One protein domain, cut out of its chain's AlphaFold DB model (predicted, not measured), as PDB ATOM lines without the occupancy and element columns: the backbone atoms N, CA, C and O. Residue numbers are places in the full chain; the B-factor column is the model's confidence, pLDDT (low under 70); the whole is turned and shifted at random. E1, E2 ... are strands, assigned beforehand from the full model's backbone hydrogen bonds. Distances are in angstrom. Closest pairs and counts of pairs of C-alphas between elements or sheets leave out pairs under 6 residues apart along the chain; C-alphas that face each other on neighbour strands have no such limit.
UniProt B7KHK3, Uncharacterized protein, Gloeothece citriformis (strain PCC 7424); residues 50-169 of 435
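What this domain is: This is residues 50 to 169 of the 435 residues of an uncharacterized protein of Gloeothece citriformis (strain PCC 7424) (UniProt B7KHK3). What is the shape? Despite little regular structure, the chain winds in stacked turns into a rod of 45 by 21 by 15 A: sheet E2 E4 E6 E8 E9 E10 E11 E12 E13 forms one long wall, sheet E1 E3 E5 E7 a shorter one. What builds it? 120 residues are printed, compact with radius of gyration of the C-alphas 14.3 A; thirteen named strands, E1 to E13, hold under half (all strand).

How they stand to each other: How does the mixed larger sheet run? E2, E4, E6, E8, E9, E10 and E11, beginning at residues 63, 77, 91, 105, 119, 133 and 147, are parallel neighbours; N 78 and O 63 are 2.8 A apart. E11, E12 and E13 form a meander, each strand the antiparallel neighbour of the one before; N 149 and O 156 are 2.9 A apart, N 157 and O 165 2.9 A. And the smaller? E1, E3, E5 and E7, beginning at residues 56, 70, 84 and 98, are parallel; N 72 and O 57 are 3.2 A apart.

Where its parts are: Where does E1, residues 56 to 58, begin? C-alpha 56 is at (-19.676, -29.642, -21.776). Where does E13, residues 164 to 168, end? C-alpha 168 is at (-17.683, 9.687, -10.470); E13 spans 12.9 A.

The domain as a whole: Is it whole? The printed part has no cut; links E8 to E9 and E9 to E10 are long. Where is confidence low? Nineteen residues are under 70, among them 165 to 169.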
ATOM      1  N   THR A  50     -12.389 -32.471 -15.874       81.50
ATOM      2  CA  THR A  50     -13.638 -31.901 -15.372       81.50
ATOM      3  C   THR A  50     -14.086 -32.663 -14.132       81.50
ATOM      4  O   THR A  50     -14.090 -33.894 -14.106       81.50
ATOM      5  N   THR A  51     -14.433 -31.930 -13.079       77.81
ATOM      6  CA  THR A  51     -14.981 -32.467 -11.830       77.81
ATOM      7  C   THR A  51     -16.315 -31.787 -11.559       77.81
ATOM      8  O   THR A  51     -16.367 -30.567 -11.446       77.81
ATOM      9  N   GLY A  52     -17.390 -32.569 -11.448       67.81
ATOM     10  CA  GLY A  52     -18.765 -32.081 -11.293       67.81
ATOM     11  C   GLY A  52     -19.662 -32.445 -12.481       67.81
ATOM     12  O   GLY A  52     -19.282 -33.243 -13.338       67.81
ATOM     13  N   ASN A  53     -20.877 -31.894 -12.511       59.50
ATOM     14  CA  ASN A  53     -21.947 -32.278 -13.436       59.50
ATOM     15  C   ASN A  53     -22.231 -31.192 -14.482       59.50
ATOM     16  O   ASN A  53     -22.228 -30.005 -14.177       59.50
ATOM     17  N   GLY A  54     -22.572 -31.600 -15.708       69.06
ATOM     18  CA  GLY A  54     -23.026 -30.670 -16.750       69.06
ATOM     19  C   GLY A  54     -21.929 -29.777 -17.335       69.06
ATOM     20  O   GLY A  54     -22.233 -28.678 -17.780       69.06
ATOM     21  N   ASN A  55     -20.668 -30.224 -17.311       71.38
ATOM     22  CA  ASN A  55     -19.552 -29.501 -17.922       71.38
ATOM     23  C   ASN A  55     -19.311 -30.004 -19.352       71.38
ATOM     24  O   ASN A  55     -18.880 -31.150 -19.514       71.38
ATOM     25  N   TRP A  56     -19.598 -29.194 -20.374       71.06
ATOM     26  CA  TRP A  56     -19.676 -29.642 -21.776       71.06
ATOM     27  C   TRP A  56     -19.057 -28.646 -22.768       71.06
ATOM     28  O   TRP A  56     -18.815 -27.496 -22.440       71.06
ATOM     29  N   TYR A  57     -18.853 -29.073 -24.019       73.31
ATOM     30  CA  TYR A  57     -18.403 -28.210 -25.127       73.31
ATOM     31  C   TYR A  57     -17.063 -27.500 -24.877       73.31
ATOM     32  O   TYR A  57     -16.973 -26.275 -24.916       73.31
ATOM     33  N   PHE A  58     -16.019 -28.284 -24.613       79.69
ATOM     34  CA  PHE A  58     -14.654 -27.791 -24.423       79.69
ATOM     35  C   PHE A  58     -13.775 -28.144 -25.625       79.69
ATOM     36  O   PHE A  58     -13.872 -29.264 -26.139       79.69
ATOM     37  N   ASN A  59     -12.894 -27.221 -26.024       85.00
ATOM     38  CA  ASN A  59     -11.771 -27.538 -26.910       85.00
ATOM     39  C   ASN A  59     -10.662 -28.242 -26.105       85.00
ATOM     40  O   ASN A  59     -10.951 -29.232 -25.439       85.00
ATOM     41  N   GLY A  60      -9.402 -27.815 -26.182       82.38
ATOM     42  CA  GLY A  60      -8.274 -28.539 -25.580       82.38
ATOM     43  C   GLY A  60      -7.849 -28.012 -24.207       82.38
ATOM     44  O   GLY A  60      -7.975 -26.827 -23.921       82.38
ATOM     45  N   ASP A  61      -7.272 -28.881 -23.378       89.94
ATOM     46  CA  ASP A  61      -6.490 -28.514 -22.185       89.94
ATOM     47  C   ASP A  61      -7.248 -27.710 -21.099       89.94
ATOM     48  O   ASP A  61      -6.638 -26.948 -20.351       89.94
ATOM     49  N   ASN A  62      -8.571 -27.867 -20.968       87.50
ATOM     50  CA  ASN A  62      -9.351 -27.157 -19.944       87.50
ATOM     51  C   ASN A  62      -9.418 -27.925 -18.615       87.50
ATOM     52  O   ASN A  62      -9.648 -29.133 -18.593       87.50
ATOM     53  N   GLN A  63      -9.314 -27.220 -17.491       91.62
ATOM     54  CA  GLN A  63      -9.487 -27.760 -16.143       91.62
ATOM     55  C   GLN A  63     -10.692 -27.101 -15.476       91.62
ATOM     56  O   GLN A  63     -10.725 -25.890 -15.299       91.62
ATOM     57  N   THR A  64     -11.700 -27.880 -15.092       86.12
ATOM     58  CA  THR A  64     -12.939 -27.356 -14.504       86.12
ATOM     59  C   THR A  64     -13.327 -28.121 -13.246       86.12
ATOM     60  O   THR A  64     -13.343 -29.351 -13.230       86.12
ATOM     61  N   THR A  65     -13.669 -27.396 -12.187       82.81
ATOM     62  CA  THR A  65     -14.264 -27.934 -10.960       82.81
ATOM     63  C   THR A  65     -15.547 -27.170 -10.661       82.81
ATOM     64  O   THR A  65     -15.516 -25.962 -10.455       82.81
ATOM     65  N   GLY A  66     -16.679 -27.866 -10.630       72.94
ATOM     66  CA  GLY A  66     -18.008 -27.284 -10.438       72.94
ATOM     67  C   GLY A  66     -19.011 -27.808 -11.460       72.94
ATOM     68  O   GLY A  66     -18.751 -28.797 -12.145       72.94
ATOM     69  N   ASN A  67     -20.177 -27.174 -11.543       62.72
ATOM     70  CA  ASN A  67     -21.294 -27.648 -12.355       62.72
ATOM     71  C   ASN A  67     -21.704 -26.641 -13.436       62.72
ATOM     72  O   ASN A  67     -21.701 -25.435 -13.199       62.72
ATOM     73  N   GLY A  68     -22.164 -27.139 -14.583       75.81
ATOM     74  CA  GLY A  68     -22.800 -26.312 -15.612       75.81
ATOM     75  C   GLY A  68     -21.851 -25.361 -16.343       75.81
ATOM     76  O   GLY A  68     -22.278 -24.272 -16.716       75.81
ATOM     77  N   ASN A  69     -20.576 -25.718 -16.505       75.56
ATOM     78  CA  ASN A  69     -19.614 -24.906 -17.252       75.56
ATOM     79  C   ASN A  69     -19.550 -25.349 -18.721       75.56
ATOM     80  O   ASN A  69     -19.467 -26.540 -19.014       75.56
ATOM     81  N   TRP A  70     -19.591 -24.413 -19.663       78.25
ATOM     82  CA  TRP A  70     -19.829 -24.736 -21.073       78.25
ATOM     83  C   TRP A  70     -19.202 -23.742 -22.050       78.25
ATOM     84  O   TRP A  70     -19.047 -22.568 -21.736       78.25
ATOM     85  N   TYR A  71     -18.856 -24.209 -23.252       80.12
ATOM     86  CA  TYR A  71     -18.273 -23.394 -24.333       80.12
ATOM     87  C   TYR A  71     -16.949 -22.739 -23.971       80.12
ATOM     88  O   TYR A  71     -16.813 -21.516 -23.981       80.12
ATOM     89  N   PHE A  72     -15.965 -23.564 -23.634       85.44
ATOM     90  CA  PHE A  72     -14.610 -23.081 -23.391       85.44
ATOM     91  C   PHE A  72     -13.749 -23.376 -24.613       85.44
ATOM     92  O   PHE A  72     -13.796 -24.484 -25.160       85.44
ATOM     93  N   GLY A  73     -12.949 -22.388 -25.011       86.38
ATOM     94  CA  GLY A  73     -11.838 -22.558 -25.932       86.38
ATOM     95  C   GLY A  73     -10.756 -23.434 -25.303       86.38
ATOM     96  O   GLY A  73     -11.039 -24.535 -24.826       86.38
ATOM     97  N   SER A  74      -9.507 -22.983 -25.318       87.44
ATOM     98  CA  SER A  74      -8.384 -23.837 -24.921       87.44
ATOM     99  C   SER A  74      -7.666 -23.337 -23.672       87.44
ATOM    100  O   SER A  74      -7.481 -22.137 -23.495       87.44
ATOM    101  N   GLY A  75      -7.200 -24.253 -22.822       89.94
ATOM    102  CA  GLY A  75      -6.314 -23.918 -21.703       89.94
ATOM    103  C   GLY A  75      -6.970 -23.140 -20.559       89.94
ATOM    104  O   GLY A  75      -6.266 -22.455 -19.822       89.94
ATOM    105  N   ASN A  76      -8.296 -23.194 -20.410       93.12
ATOM    106  CA  ASN A  76      -8.978 -22.476 -19.335       93.12
ATOM    107  C   ASN A  76      -8.949 -23.274 -18.026       93.12
ATOM    108  O   ASN A  76      -9.135 -24.491 -18.026       93.12
ATOM    109  N   THR A  77      -8.784 -22.586 -16.900       95.44
ATOM    110  CA  THR A  77      -8.925 -23.147 -15.550       95.44
ATOM    111  C   THR A  77     -10.127 -22.508 -14.869       95.44
ATOM    112  O   THR A  77     -10.247 -21.288 -14.821       95.44
ATOM    113  N   THR A  78     -11.057 -23.298 -14.344       90.81
ATOM    114  CA  THR A  78     -12.271 -22.766 -13.718       90.81
ATOM    115  C   THR A  78     -12.642 -23.530 -12.460       90.81
ATOM    116  O   THR A  78     -12.754 -24.753 -12.478       90.81
ATOM    117  N   THR A  79     -12.898 -22.800 -11.379       88.81
ATOM    118  CA  THR A  79     -13.516 -23.323 -10.157       88.81
ATOM    119  C   THR A  79     -14.794 -22.544  -9.874       88.81
ATOM    120  O   THR A  79     -14.746 -21.377  -9.497       88.81
ATOM    121  N   GLY A  80     -15.948 -23.181 -10.048       74.00
ATOM    122  CA  GLY A  80     -17.256 -22.567  -9.834       74.00
ATOM    123  C   GLY A  80     -18.321 -23.080 -10.798       74.00
ATOM    124  O   GLY A  80     -18.098 -24.035 -11.546       74.00
ATOM    125  N   ASN A  81     -19.507 -22.475 -10.739       68.25
ATOM    126  CA  ASN A  81     -20.685 -22.978 -11.443       68.25
ATOM    127  C   ASN A  81     -21.168 -22.018 -12.531       68.25
ATOM    128  O   ASN A  81     -21.126 -20.801 -12.359       68.25
ATOM    129  N   GLY A  82     -21.731 -22.566 -13.606       77.12
ATOM    130  CA  GLY A  82     -22.455 -21.771 -14.597       77.12
ATOM    131  C   GLY A  82     -21.583 -20.771 -15.352       77.12
ATOM    132  O   GLY A  82     -22.086 -19.716 -15.717       77.12
ATOM    133  N   ASN A  83     -20.291 -21.043 -15.542       76.25
ATOM    134  CA  ASN A  83     -19.418 -20.172 -16.325       76.25
ATOM    135  C   ASN A  83     -19.466 -20.555 -17.807       76.25
ATOM    136  O   ASN A  83     -19.496 -21.748 -18.131       76.25
ATOM    137  N   TRP A  84     -19.477 -19.573 -18.716       79.75
ATOM    138  CA  TRP A  84     -19.709 -19.866 -20.134       79.75
ATOM    139  C   TRP A  84     -19.039 -18.937 -21.143       79.75
ATOM    140  O   TRP A  84     -18.783 -17.778 -20.852       79.75
ATOM    141  N   TYR A  85     -18.797 -19.416 -22.367       79.56
ATOM    142  CA  TYR A  85     -18.136 -18.646 -23.441       79.56
ATOM    143  C   TYR A  85     -16.791 -18.068 -23.020       79.56
ATOM    144  O   TYR A  85     -16.617 -16.854 -22.941       79.56
ATOM    145  N   PHE A  86     -15.839 -18.941 -22.716       89.19
ATOM    146  CA  PHE A  86     -14.467 -18.517 -22.461       89.19
ATOM    147  C   PHE A  86     -13.653 -18.730 -23.728       89.19
ATOM    148  O   PHE A  86     -13.751 -19.793 -24.343       89.19
ATOM    149  N   GLY A  87     -12.839 -17.745 -24.096       87.94
ATOM    150  CA  GLY A  87     -11.809 -17.883 -25.115       87.94
ATOM    151  C   GLY A  87     -10.694 -18.813 -24.640       87.94
ATOM    152  O   GLY A  87     -10.938 -19.969 -24.279       87.94
ATOM    153  N   SER A  88      -9.452 -18.340 -24.664       90.50
ATOM    154  CA  SER A  88      -8.297 -19.174 -24.318       90.50
ATOM    155  C   SER A  88      -7.547 -18.675 -23.090       90.50
ATOM    156  O   SER A  88      -7.437 -17.476 -22.871       90.50
ATOM    157  N   GLY A  89      -6.993 -19.598 -22.305       91.38
ATOM    158  CA  GLY A  89      -6.050 -19.287 -21.227       91.38
ATOM    159  C   GLY A  89      -6.642 -18.570 -20.012       91.38
ATOM    160  O   GLY A  89      -5.883 -18.056 -19.200       91.38
ATOM    161  N   ASN A  90      -7.968 -18.503 -19.864       94.75
ATOM    162  CA  ASN A  90      -8.581 -17.799 -18.737       94.75
ATOM    163  C   ASN A  90      -8.492 -18.627 -17.447       94.75
ATOM    164  O   ASN A  90      -8.657 -19.849 -17.466       94.75
ATOM    165  N   ALA A  91      -8.313 -17.960 -16.313       95.69
ATOM    166  CA  ALA A  91      -8.403 -18.543 -14.981       95.69
ATOM    167  C   ALA A  91      -9.568 -17.888 -14.232       95.69
ATOM    168  O   ALA A  91      -9.536 -16.692 -13.983       95.69
ATOM    169  N   ALA A  92     -10.604 -18.640 -13.867       89.44
ATOM    170  CA  ALA A  92     -11.776 -18.087 -13.191       89.44
ATOM    171  C   ALA A  92     -12.123 -18.862 -11.917       89.44
ATOM    172  O   ALA A  92     -12.396 -20.061 -11.956       89.44
ATOM    173  N   THR A  93     -12.177 -18.167 -10.789       87.12
ATOM    174  CA  THR A  93     -12.771 -18.662  -9.546       87.12
ATOM    175  C   THR A  93     -14.039 -17.870  -9.266       87.12
ATOM    176  O   THR A  93     -13.991 -16.658  -9.083       87.12
ATOM    177  N   GLY A  94     -15.183 -18.551  -9.248       70.75
ATOM    178  CA  GLY A  94     -16.499 -17.938  -9.086       70.75
ATOM    179  C   GLY A  94     -17.519 -18.449 -10.101       70.75
ATOM    180  O   GLY A  94     -17.246 -19.349 -10.897       70.75
ATOM    181  N   SER A  95     -18.735 -17.921 -10.022       69.75
ATOM    182  CA  SER A  95     -19.898 -18.421 -10.760       69.75
ATOM    183  C   SER A  95     -20.476 -17.382 -11.717       69.75
ATOM    184  O   SER A  95     -20.423 -16.180 -11.458       69.75
ATOM    185  N   GLY A  96     -21.087 -17.850 -12.806       70.62
ATOM    186  CA  GLY A  96     -21.800 -16.990 -13.756       70.62
ATOM    187  C   GLY A  96     -20.911 -16.011 -14.523       70.62
ATOM    188  O   GLY A  96     -21.422 -15.034 -15.064       70.62
ATOM    189  N   ASN A  97     -19.593 -16.218 -14.547       75.62
ATOM    190  CA  ASN A  97     -18.716 -15.431 -15.403       75.62
ATOM    191  C   ASN A  97     -18.935 -15.860 -16.849       75.62
ATOM    192  O   ASN A  97     -19.091 -17.053 -17.131       75.62
ATOM    193  N   TRP A  98     -18.944 -14.899 -17.765       79.62
ATOM    194  CA  TRP A  98     -19.238 -15.204 -19.150       79.62
ATOM    195  C   TRP A  98     -18.531 -14.314 -20.149       79.62
ATOM    196  O   TRP A  98     -18.199 -13.178 -19.843       79.62
ATOM    197  N   TYR A  99     -18.358 -14.817 -21.372       83.94
ATOM    198  CA  TYR A  99     -17.809 -14.036 -22.484       83.94
ATOM    199  C   TYR A  99     -16.403 -13.497 -22.184       83.94
ATOM    200  O   TYR A  99     -16.105 -12.324 -22.414       83.94
ATOM    201  N   LEU A 100     -15.555 -14.354 -21.614       87.88
ATOM    202  CA  LEU A 100     -14.168 -13.996 -21.352       87.88
ATOM    203  C   LEU A 100     -13.370 -14.093 -22.646       87.88
ATOM    204  O   LEU A 100     -13.473 -15.100 -23.349       87.88
ATOM    205  N   GLY A 101     -12.572 -13.066 -22.932       88.69
ATOM    206  CA  GLY A 101     -11.616 -13.067 -24.032       88.69
ATOM    207  C   GLY A 101     -10.467 -14.040 -23.766       88.69
ATOM    208  O   GLY A 101     -10.677 -15.245 -23.583       88.69
ATOM    209  N   ASN A 102      -9.236 -13.537 -23.751       91.44
ATOM    210  CA  ASN A 102      -8.055 -14.380 -23.567       91.44
ATOM    211  C   ASN A 102      -7.283 -14.026 -22.296       91.44
ATOM    212  O   ASN A 102      -7.119 -12.857 -21.974       91.44
ATOM    213  N   ASN A 103      -6.744 -15.034 -21.613       96.06
ATOM    214  CA  ASN A 103      -5.820 -14.873 -20.487       96.06
ATOM    215  C   ASN A 103      -6.337 -13.989 -19.338       96.06
ATOM    216  O   ASN A 103      -5.545 -13.382 -18.622       96.06
ATOM    217  N   ASN A 104      -7.651 -13.890 -19.143       93.31
ATOM    218  CA  ASN A 104      -8.187 -13.135 -18.017       93.31
ATOM    219  C   ASN A 104      -8.119 -13.978 -16.738       93.31
ATOM    220  O   ASN A 104      -8.470 -15.161 -16.744       93.31
ATOM    221  N   GLU A 105      -7.711 -13.358 -15.637       97.19
ATOM    222  CA  GLU A 105      -7.729 -13.927 -14.294       97.19
ATOM    223  C   GLU A 105      -8.873 -13.296 -13.497       97.19
ATOM    224  O   GLU A 105      -8.871 -12.102 -13.219       97.19
ATOM    225  N   ILE A 106      -9.875 -14.091 -13.138       87.94
ATOM    226  CA  ILE A 106     -11.103 -13.637 -12.490       87.94
ATOM    227  C   ILE A 106     -11.243 -14.313 -11.129       87.94
ATOM    228  O   ILE A 106     -11.270 -15.541 -11.029       87.94
ATOM    229  N   ASN A 107     -11.432 -13.517 -10.087       87.06
ATOM    230  CA  ASN A 107     -11.860 -13.958  -8.769       87.06
ATOM    231  C   ASN A 107     -13.147 -13.222  -8.371       87.06
ATOM    232  O   ASN A 107     -13.118 -12.103  -7.858       87.06
ATOM    233  N   GLY A 108     -14.289 -13.853  -8.632       71.88
ATOM    234  CA  GLY A 108     -15.612 -13.301  -8.365       71.88
ATOM    235  C   GLY A 108     -16.662 -13.781  -9.363       71.88
ATOM    236  O   GLY A 108     -16.425 -14.694 -10.156       71.88
ATOM    237  N   ASN A 109     -17.857 -13.198  -9.292       68.31
ATOM    238  CA  ASN A 109     -19.037 -13.698  -9.994       68.31
ATOM    239  C   ASN A 109     -19.553 -12.719 -11.055       68.31
ATOM    240  O   ASN A 109     -19.483 -11.503 -10.884       68.31
ATOM    241  N   GLY A 110     -20.177 -13.247 -12.109       70.38
ATOM    242  CA  GLY A 110     -20.924 -12.435 -13.075       70.38
ATOM    243  C   GLY A 110     -20.078 -11.512 -13.956       70.38
ATOM    244  O   GLY A 110     -20.632 -10.585 -14.546       70.38
ATOM    245  N   ASN A 111     -18.761 -11.705 -14.026       78.56
ATOM    246  CA  ASN A 111     -17.873 -10.845 -14.809       78.56
ATOM    247  C   ASN A 111     -17.957 -11.160 -16.312       78.56
ATOM    248  O   ASN A 111     -18.162 -12.316 -16.697       78.56
ATOM    249  N   ARG A 112     -17.764 -10.128 -17.144       89.38
ATOM    250  CA  ARG A 112     -17.778 -10.170 -18.614       89.38
ATOM    251  C   ARG A 112     -16.552  -9.476 -19.220       89.38
ATOM    252  O   ARG A 112     -16.683  -8.475 -19.917       89.38
ATOM    253  N   ALA A 113     -15.357  -9.983 -18.920       88.75
ATOM    254  CA  ALA A 113     -14.099  -9.415 -19.407       88.75
ATOM    255  C   ALA A 113     -13.780  -9.885 -20.833       88.75
ATOM    256  O   ALA A 113     -13.084 -10.881 -21.031       88.75
ATOM    257  N   SER A 114     -14.313  -9.190 -21.837       88.50
ATOM    258  CA  SER A 114     -14.139  -9.577 -23.243       88.50
ATOM    259  C   SER A 114     -12.756  -9.245 -23.810       88.50
ATOM    260  O   SER A 114     -12.403  -9.769 -24.864       88.50
ATOM    261  N   GLY A 115     -11.998  -8.370 -23.141       85.94
ATOM    262  CA  GLY A 115     -10.604  -8.071 -23.472       85.94
ATOM    263  C   GLY A 115      -9.638  -9.197 -23.084       85.94
ATOM    264  O   GLY A 115     -10.044 -10.332 -22.798       85.94
ATOM    265  N   SER A 116      -8.346  -8.883 -23.078       92.88
ATOM    266  CA  SER A 116      -7.271  -9.833 -22.781       92.88
ATOM    267  C   SER A 116      -6.406  -9.427 -21.591       92.88
ATOM    268  O   SER A 116      -6.228  -8.245 -21.304       92.88
ATOM    269  N   ASP A 117      -5.826 -10.421 -20.919       96.50
ATOM    270  CA  ASP A 117      -4.837 -10.240 -19.846       96.50
ATOM    271  C   ASP A 117      -5.336  -9.374 -18.664       96.50
ATOM    272  O   ASP A 117      -4.542  -8.734 -17.975       96.50
ATOM    273  N   ASN A 118      -6.649  -9.321 -18.410       92.56
ATOM    274  CA  ASN A 118      -7.193  -8.580 -17.270       92.56
ATOM    275  C   ASN A 118      -7.154  -9.425 -15.990       92.56
ATOM    276  O   ASN A 118      -7.546 -10.591 -16.006       92.56
ATOM    277  N   SER A 119      -6.768  -8.820 -14.867       95.81
ATOM    278  CA  SER A 119      -6.855  -9.406 -13.526       95.81
ATOM    279  C   SER A 119      -7.975  -8.720 -12.746       95.81
ATOM    280  O   SER A 119      -7.913  -7.520 -12.485       95.81
ATOM    281  N   ILE A 120      -9.031  -9.456 -12.407       87.62
ATOM    282  CA  ILE A 120     -10.261  -8.914 -11.825       87.62
ATOM    283  C   ILE A 120     -10.567  -9.617 -10.512       87.62
ATOM    284  O   ILE A 120     -10.784 -10.826 -10.473       87.62
ATOM    285  N   THR A 121     -10.684  -8.837  -9.444       86.75
ATOM    286  CA  THR A 121     -11.241  -9.275  -8.164       86.75
ATOM    287  C   THR A 121     -12.536  -8.519  -7.884       86.75
ATOM    288  O   THR A 121     -12.543  -7.294  -7.793       86.75
ATOM    289  N   GLY A 122     -13.635  -9.256  -7.718       75.19
ATOM    290  CA  GLY A 122     -14.973  -8.716  -7.475       75.19
ATOM    291  C   GLY A 122     -15.986  -9.116  -8.551       75.19
ATOM    292  O   GLY A 122     -15.766 -10.069  -9.302       75.19
ATOM    293  N   ASN A 123     -17.148  -8.464  -8.574       71.44
ATOM    294  CA  ASN A 123     -18.329  -8.993  -9.262       71.44
ATOM    295  C   ASN A 123     -18.882  -8.064 -10.345       71.44
ATOM    296  O   ASN A 123     -18.990  -6.854 -10.158       71.44
ATOM    297  N   GLY A 124     -19.371  -8.651 -11.438       73.00
ATOM    298  CA  GLY A 124     -20.146  -7.933 -12.451       73.00
ATOM    299  C   GLY A 124     -19.351  -6.945 -13.305       73.00
ATOM    300  O   GLY A 124     -19.969  -6.095 -13.933       73.00
ATOM    301  N   ASN A 125     -18.021  -7.026 -13.319       80.56
ATOM    302  CA  ASN A 125     -17.165  -6.123 -14.089       80.56
ATOM    303  C   ASN A 125     -17.171  -6.495 -15.578       80.56
ATOM    304  O   ASN A 125     -17.215  -7.686 -15.910       80.56
ATOM    305  N   ARG A 126     -17.103  -5.506 -16.475       88.31
ATOM    306  CA  ARG A 126     -17.160  -5.702 -17.935       88.31
ATOM    307  C   ARG A 126     -16.064  -4.928 -18.680       88.31
ATOM    308  O   ARG A 126     -16.372  -4.095 -19.533       88.31
ATOM    309  N   PRO A 127     -14.774  -5.169 -18.395       86.94
ATOM    310  CA  PRO A 127     -13.726  -4.530 -19.170       86.94
ATOM    311  C   PRO A 127     -13.680  -5.088 -20.594       86.94
ATOM    312  O   PRO A 127     -13.644  -6.307 -20.806       86.94
ATOM    313  N   THR A 128     -13.637  -4.186 -21.568       88.81
ATOM    314  CA  THR A 128     -13.369  -4.529 -22.970       88.81
ATOM    315  C   THR A 128     -11.921  -4.259 -23.367       88.81
ATOM    316  O   THR A 128     -11.479  -4.800 -24.376       88.81
ATOM    317  N   GLY A 129     -11.200  -3.431 -22.603       85.62
ATOM    318  CA  GLY A 129      -9.769  -3.186 -22.782       85.62
ATOM    319  C   GLY A 129      -8.886  -4.301 -22.214       85.62
ATOM    320  O   GLY A 129      -9.372  -5.280 -21.638       85.62
ATOM    321  N   ASP A 130      -7.575  -4.135 -22.374       93.12
ATOM    322  CA  ASP A 130      -6.577  -5.171 -22.097       93.12
ATOM    323  C   ASP A 130      -5.655  -4.811 -20.926       93.12
ATOM    324  O   ASP A 130      -5.355  -3.640 -20.679       93.12
ATOM    325  N   SER A 131      -5.092  -5.826 -20.266       95.06
ATOM    326  CA  SER A 131      -4.056  -5.659 -19.234       95.06
ATOM    327  C   SER A 131      -4.476  -4.772 -18.054       95.06
ATOM    328  O   SER A 131      -3.650  -4.044 -17.504       95.06
ATOM    329  N   ASN A 132      -5.754  -4.794 -17.669       89.38
ATOM    330  CA  ASN A 132      -6.233  -4.034 -16.516       89.38
ATOM    331  C   ASN A 132      -6.153  -4.848 -15.223       89.38
ATOM    332  O   ASN A 132      -6.422  -6.049 -15.212       89.38
ATOM    333  N   LEU A 133      -5.863  -4.166 -14.117       89.88
ATOM    334  CA  LEU A 133      -6.016  -4.683 -12.762       89.88
ATOM    335  C   LEU A 133      -7.250  -4.038 -12.134       89.88
ATOM    336  O   LEU A 133      -7.239  -2.849 -11.835       89.88
ATOM    337  N   ILE A 134      -8.316  -4.805 -11.928       84.19
ATOM    338  CA  ILE A 134      -9.595  -4.299 -11.423       84.19
ATOM    339  C   ILE A 134      -9.888  -4.943 -10.076       84.19
ATOM    340  O   ILE A 134     -10.016  -6.160  -9.970       84.19
ATOM    341  N   THR A 135     -10.042  -4.126  -9.042       83.56
ATOM    342  CA  THR A 135     -10.573  -4.558  -7.748       83.56
ATOM    343  C   THR A 135     -11.848  -3.781  -7.474       83.56
ATOM    344  O   THR A 135     -11.814  -2.583  -7.205       83.56
ATOM    345  N   GLY A 136     -12.996  -4.437  -7.582       72.81
ATOM    346  CA  GLY A 136     -14.247  -3.700  -7.582       72.81
ATOM    347  C   GLY A 136     -15.450  -4.465  -8.083       72.81
ATOM    348  O   GLY A 136     -15.363  -5.634  -8.467       72.81
ATOM    349  N   ASN A 137     -16.594  -3.791  -8.081       72.69
ATOM    350  CA  ASN A 137     -17.832  -4.343  -8.609       72.69
ATOM    351  C   ASN A 137     -18.432  -3.433  -9.678       72.69
ATOM    352  O   ASN A 137     -18.478  -2.217  -9.504       72.69
ATOM    353  N   ARG A 138     -18.985  -4.048 -10.730       74.25
ATOM    354  CA  ARG A 138     -19.700  -3.358 -11.817       74.25
ATOM    355  C   ARG A 138     -18.877  -2.236 -12.459       74.25
ATOM    356  O   ARG A 138     -19.402  -1.164 -12.737       74.25
ATOM    357  N   ILE A 139     -17.585  -2.484 -12.647       77.38
ATOM    358  CA  ILE A 139     -16.698  -1.595 -13.388       77.38
ATOM    359  C   ILE A 139     -16.818  -1.904 -14.876       77.38
ATOM    360  O   ILE A 139     -16.499  -3.018 -15.306       77.38
ATOM    361  N   ASP A 140     -17.213  -0.897 -15.644       82.88
ATOM    362  CA  ASP A 140     -17.235  -0.922 -17.102       82.88
ATOM    363  C   ASP A 140     -16.117  -0.002 -17.607       82.88
ATOM    364  O   ASP A 140     -16.076   1.183 -17.288       82.88
ATOM    365  N   THR A 141     -15.163  -0.552 -18.357       80.19
ATOM    366  CA  THR A 141     -14.040   0.222 -18.902       80.19
ATOM    367  C   THR A 141     -13.621  -0.308 -20.264       80.19
ATOM    368  O   THR A 141     -13.566  -1.519 -20.490       80.19
ATOM    369  N   SER A 142     -13.304   0.603 -21.179       86.62
ATOM    370  CA  SER A 142     -12.706   0.276 -22.475       86.62
ATOM    371  C   SER A 142     -11.203   0.512 -22.530       86.62
ATOM    372  O   SER A 142     -10.571   0.138 -23.515       86.62
ATOM    373  N   ASP A 143     -10.638   1.142 -21.502       86.06
ATOM    374  CA  ASP A 143      -9.225   1.495 -21.473       86.06
ATOM    375  C   ASP A 143      -8.354   0.279 -21.159       86.06
ATOM    376  O   ASP A 143      -8.806  -0.704 -20.570       86.06
ATOM    377  N   SER A 144      -7.086   0.362 -21.555       90.75
ATOM    378  CA  SER A 144      -6.089  -0.681 -21.320       90.75
ATOM    379  C   SER A 144      -5.020  -0.212 -20.337       90.75
ATOM    380  O   SER A 144      -4.733   0.983 -20.245       90.75
ATOM    381  N   SER A 145      -4.362  -1.162 -19.668       90.81
ATOM    382  CA  SER A 145      -3.236  -0.910 -18.749       90.81
ATOM    383  C   SER A 145      -3.581   0.013 -17.575       90.81
ATOM    384  O   SER A 145      -2.761   0.834 -17.161       90.81
ATOM    385  N   GLN A 146      -4.799  -0.106 -17.051       82.88
ATOM    386  CA  GLN A 146      -5.268   0.655 -15.900       82.88
ATOM    387  C   GLN A 146      -5.232  -0.182 -14.621       82.88
ATOM    388  O   GLN A 146      -5.481  -1.389 -14.644       82.88
ATOM    389  N   THR A 147      -5.001   0.477 -13.487       83.50
ATOM    390  CA  THR A 147      -5.362  -0.063 -12.171       83.50
ATOM    391  C   THR A 147      -6.629   0.630 -11.697       83.50
ATOM    392  O   THR A 147      -6.636   1.844 -11.512       83.50
ATOM    393  N   ILE A 148      -7.702  -0.135 -11.524       78.88
ATOM    394  CA  ILE A 148      -9.026   0.371 -11.184       78.88
ATOM    395  C   ILE A 148      -9.461  -0.180  -9.834       78.88
ATOM    396  O   ILE A 148      -9.462  -1.393  -9.615       78.88
ATOM    397  N   LEU A 149      -9.871   0.714  -8.940       77.62
ATOM    398  CA  LEU A 149     -10.332   0.363  -7.604       77.62
ATOM    399  C   LEU A 149     -11.625   1.112  -7.275       77.62
ATOM    400  O   LEU A 149     -11.627   2.339  -7.211       77.62
ATOM    401  N   GLY A 150     -12.719   0.388  -7.040       67.00
ATOM    402  CA  GLY A 150     -13.993   1.007  -6.660       67.00
ATOM    403  C   GLY A 150     -15.220   0.232  -7.113       67.00
ATOM    404  O   GLY A 150     -15.144  -0.958  -7.402       67.00
ATOM    405  N   ASN A 151     -16.378   0.884  -7.140       67.88
ATOM    406  CA  ASN A 151     -17.642   0.244  -7.493       67.88
ATOM    407  C   ASN A 151     -18.509   1.176  -8.330       67.88
ATOM    408  O   ASN A 151     -18.671   2.325  -7.932       67.88
ATOM    409  N   SER A 152     -19.137   0.648  -9.389       73.75
ATOM    410  CA  SER A 152     -20.115   1.353 -10.236       73.75
ATOM    411  C   SER A 152     -19.750   2.822 -10.468       73.75
ATOM    412  O   SER A 152     -18.843   3.122 -11.239       73.75
ATOM    413  N   ASP A 153     -20.441   3.712  -9.758       59.81
ATOM    414  CA  ASP A 153     -20.440   5.148  -9.974       59.81
ATOM    415  C   ASP A 153     -19.252   5.846  -9.327       59.81
ATOM    416  O   ASP A 153     -19.099   7.045  -9.508       59.81
ATOM    417  N   LEU A 154     -18.424   5.132  -8.564       62.50
ATOM    418  CA  LEU A 154     -17.273   5.695  -7.874       62.50
ATOM    419  C   LEU A 154     -16.086   4.743  -7.955       62.50
ATOM    420  O   LEU A 154     -16.009   3.747  -7.225       62.50
ATOM    421  N   TYR A 155     -15.131   5.068  -8.818       64.62
ATOM    422  CA  TYR A 155     -13.900   4.303  -8.921       64.62
ATOM    423  C   TYR A 155     -12.688   5.172  -9.229       64.62
ATOM    424  O   TYR A 155     -12.757   6.185  -9.917       64.62
ATOM    425  N   LEU A 156     -11.553   4.759  -8.683       70.44
ATOM    426  CA  LEU A 156     -10.254   5.363  -8.923       70.44
ATOM    427  C   LEU A 156      -9.605   4.640 -10.095       70.44
ATOM    428  O   LEU A 156      -9.531   3.411 -10.085       70.44
ATOM    429  N   ILE A 157      -9.118   5.394 -11.074       70.25
ATOM    430  CA  ILE A 157      -8.264   4.892 -12.149       70.25
ATOM    431  C   ILE A 157      -6.855   5.421 -11.918       70.25
ATOM    432  O   ILE A 157      -6.655   6.630 -11.852       70.25
ATOM    433  N   MET A 158      -5.874   4.528 -11.865       73.94
ATOM    434  CA  MET A 158      -4.461   4.873 -11.992       73.94
ATOM    435  C   MET A 158      -3.963   4.402 -13.353       73.94
ATOM    436  O   MET A 158      -4.042   3.210 -13.674       73.94
ATOM    437  N   ASN A 159      -3.465   5.344 -14.151       73.69
ATOM    438  CA  ASN A 159      -2.901   5.047 -15.463       73.69
ATOM    439  C   ASN A 159      -1.400   4.722 -15.380       73.69
ATOM    440  O   ASN A 159      -0.774   4.822 -14.329       73.69
ATOM    441  N   SER A 160      -0.797   4.376 -16.519       70.62
ATOM    442  CA  SER A 160       0.624   4.014 -16.621       70.62
ATOM    443  C   SER A 160       1.621   5.128 -16.267       70.62
ATOM    444  O   SER A 160       2.823   4.877 -16.281       70.62
ATOM    445  N   ASN A 161       1.152   6.356 -16.034       73.06
ATOM    446  CA  ASN A 161       1.970   7.506 -15.648       73.06
ATOM    447  C   ASN A 161       1.775   7.871 -14.165       73.06
ATOM    448  O   ASN A 161       2.039   9.012 -13.796       73.06
ATOM    449  N   ASP A 162       1.236   6.950 -13.360       67.88
ATOM    450  CA  ASP A 162       0.911   7.125 -11.938       67.88
ATOM    451  C   ASP A 162      -0.084   8.261 -11.649       67.88
ATOM    452  O   ASP A 162      -0.253   8.690 -10.507       67.88
ATOM    453  N   GLN A 163      -0.799   8.733 -12.677       67.75
ATOM    454  CA  GLN A 163      -1.855   9.715 -12.484       67.75
ATOM    455  C   GLN A 163      -3.123   9.010 -12.020       67.75
ATOM    456  O   GLN A 163      -3.707   8.209 -12.759       67.75
ATOM    457  N   THR A 164      -3.561   9.359 -10.812       71.12
ATOM    458  CA  THR A 164      -4.831   8.912 -10.244       71.12
ATOM    459  C   THR A 164      -5.947   9.863 -10.663       71.12
ATOM    460  O   THR A 164      -5.862  11.069 -10.448       71.12
ATOM    461  N   THR A 165      -7.012   9.326 -11.243       68.19
ATOM    462  CA  THR A 165      -8.238  10.063 -11.552       68.19
ATOM    463  C   THR A 165      -9.387   9.429 -10.790       68.19
ATOM    464  O   THR A 165      -9.603   8.220 -10.878       68.19
ATOM    465  N   LEU A 166     -10.139  10.241 -10.054       66.94
ATOM    466  CA  LEU A 166     -11.445   9.827  -9.577       66.94
ATOM    467  C   LEU A 166     -12.446   9.881 -10.727       66.94
ATOM    468  O   LEU A 166     -12.671  10.943 -11.308       66.94
ATOM    469  N   VAL A 167     -13.098   8.757 -10.987       62.97
ATOM    470  CA  VAL A 167     -14.280   8.698 -11.834       62.97
ATOM    471  C   VAL A 167     -15.508   8.611 -10.944       62.97
ATOM    472  O   VAL A 167     -15.691   7.645 -10.204       62.97
ATOM    473  N   THR A 168     -16.329   9.656 -11.018       58.22
ATOM    474  CA  THR A 168     -17.683   9.687 -10.470       58.22
ATOM    475  C   THR A 168     -18.665   9.690 -11.635       58.22
ATOM    476  O   THR A 168     -18.680  10.662 -12.396       58.22
ATOM    477  N   ASN A 169     -19.505   8.672 -11.778       49.75
ATOM    478  CA  ASN A 169     -20.685   8.801 -12.627       49.75
ATOM    479  C   ASN A 169     -21.745   9.533 -11.800       49.75
ATOM    480  O   ASN A 169     -22.362   8.947 -10.921       49.75
TER     481      ASN A 169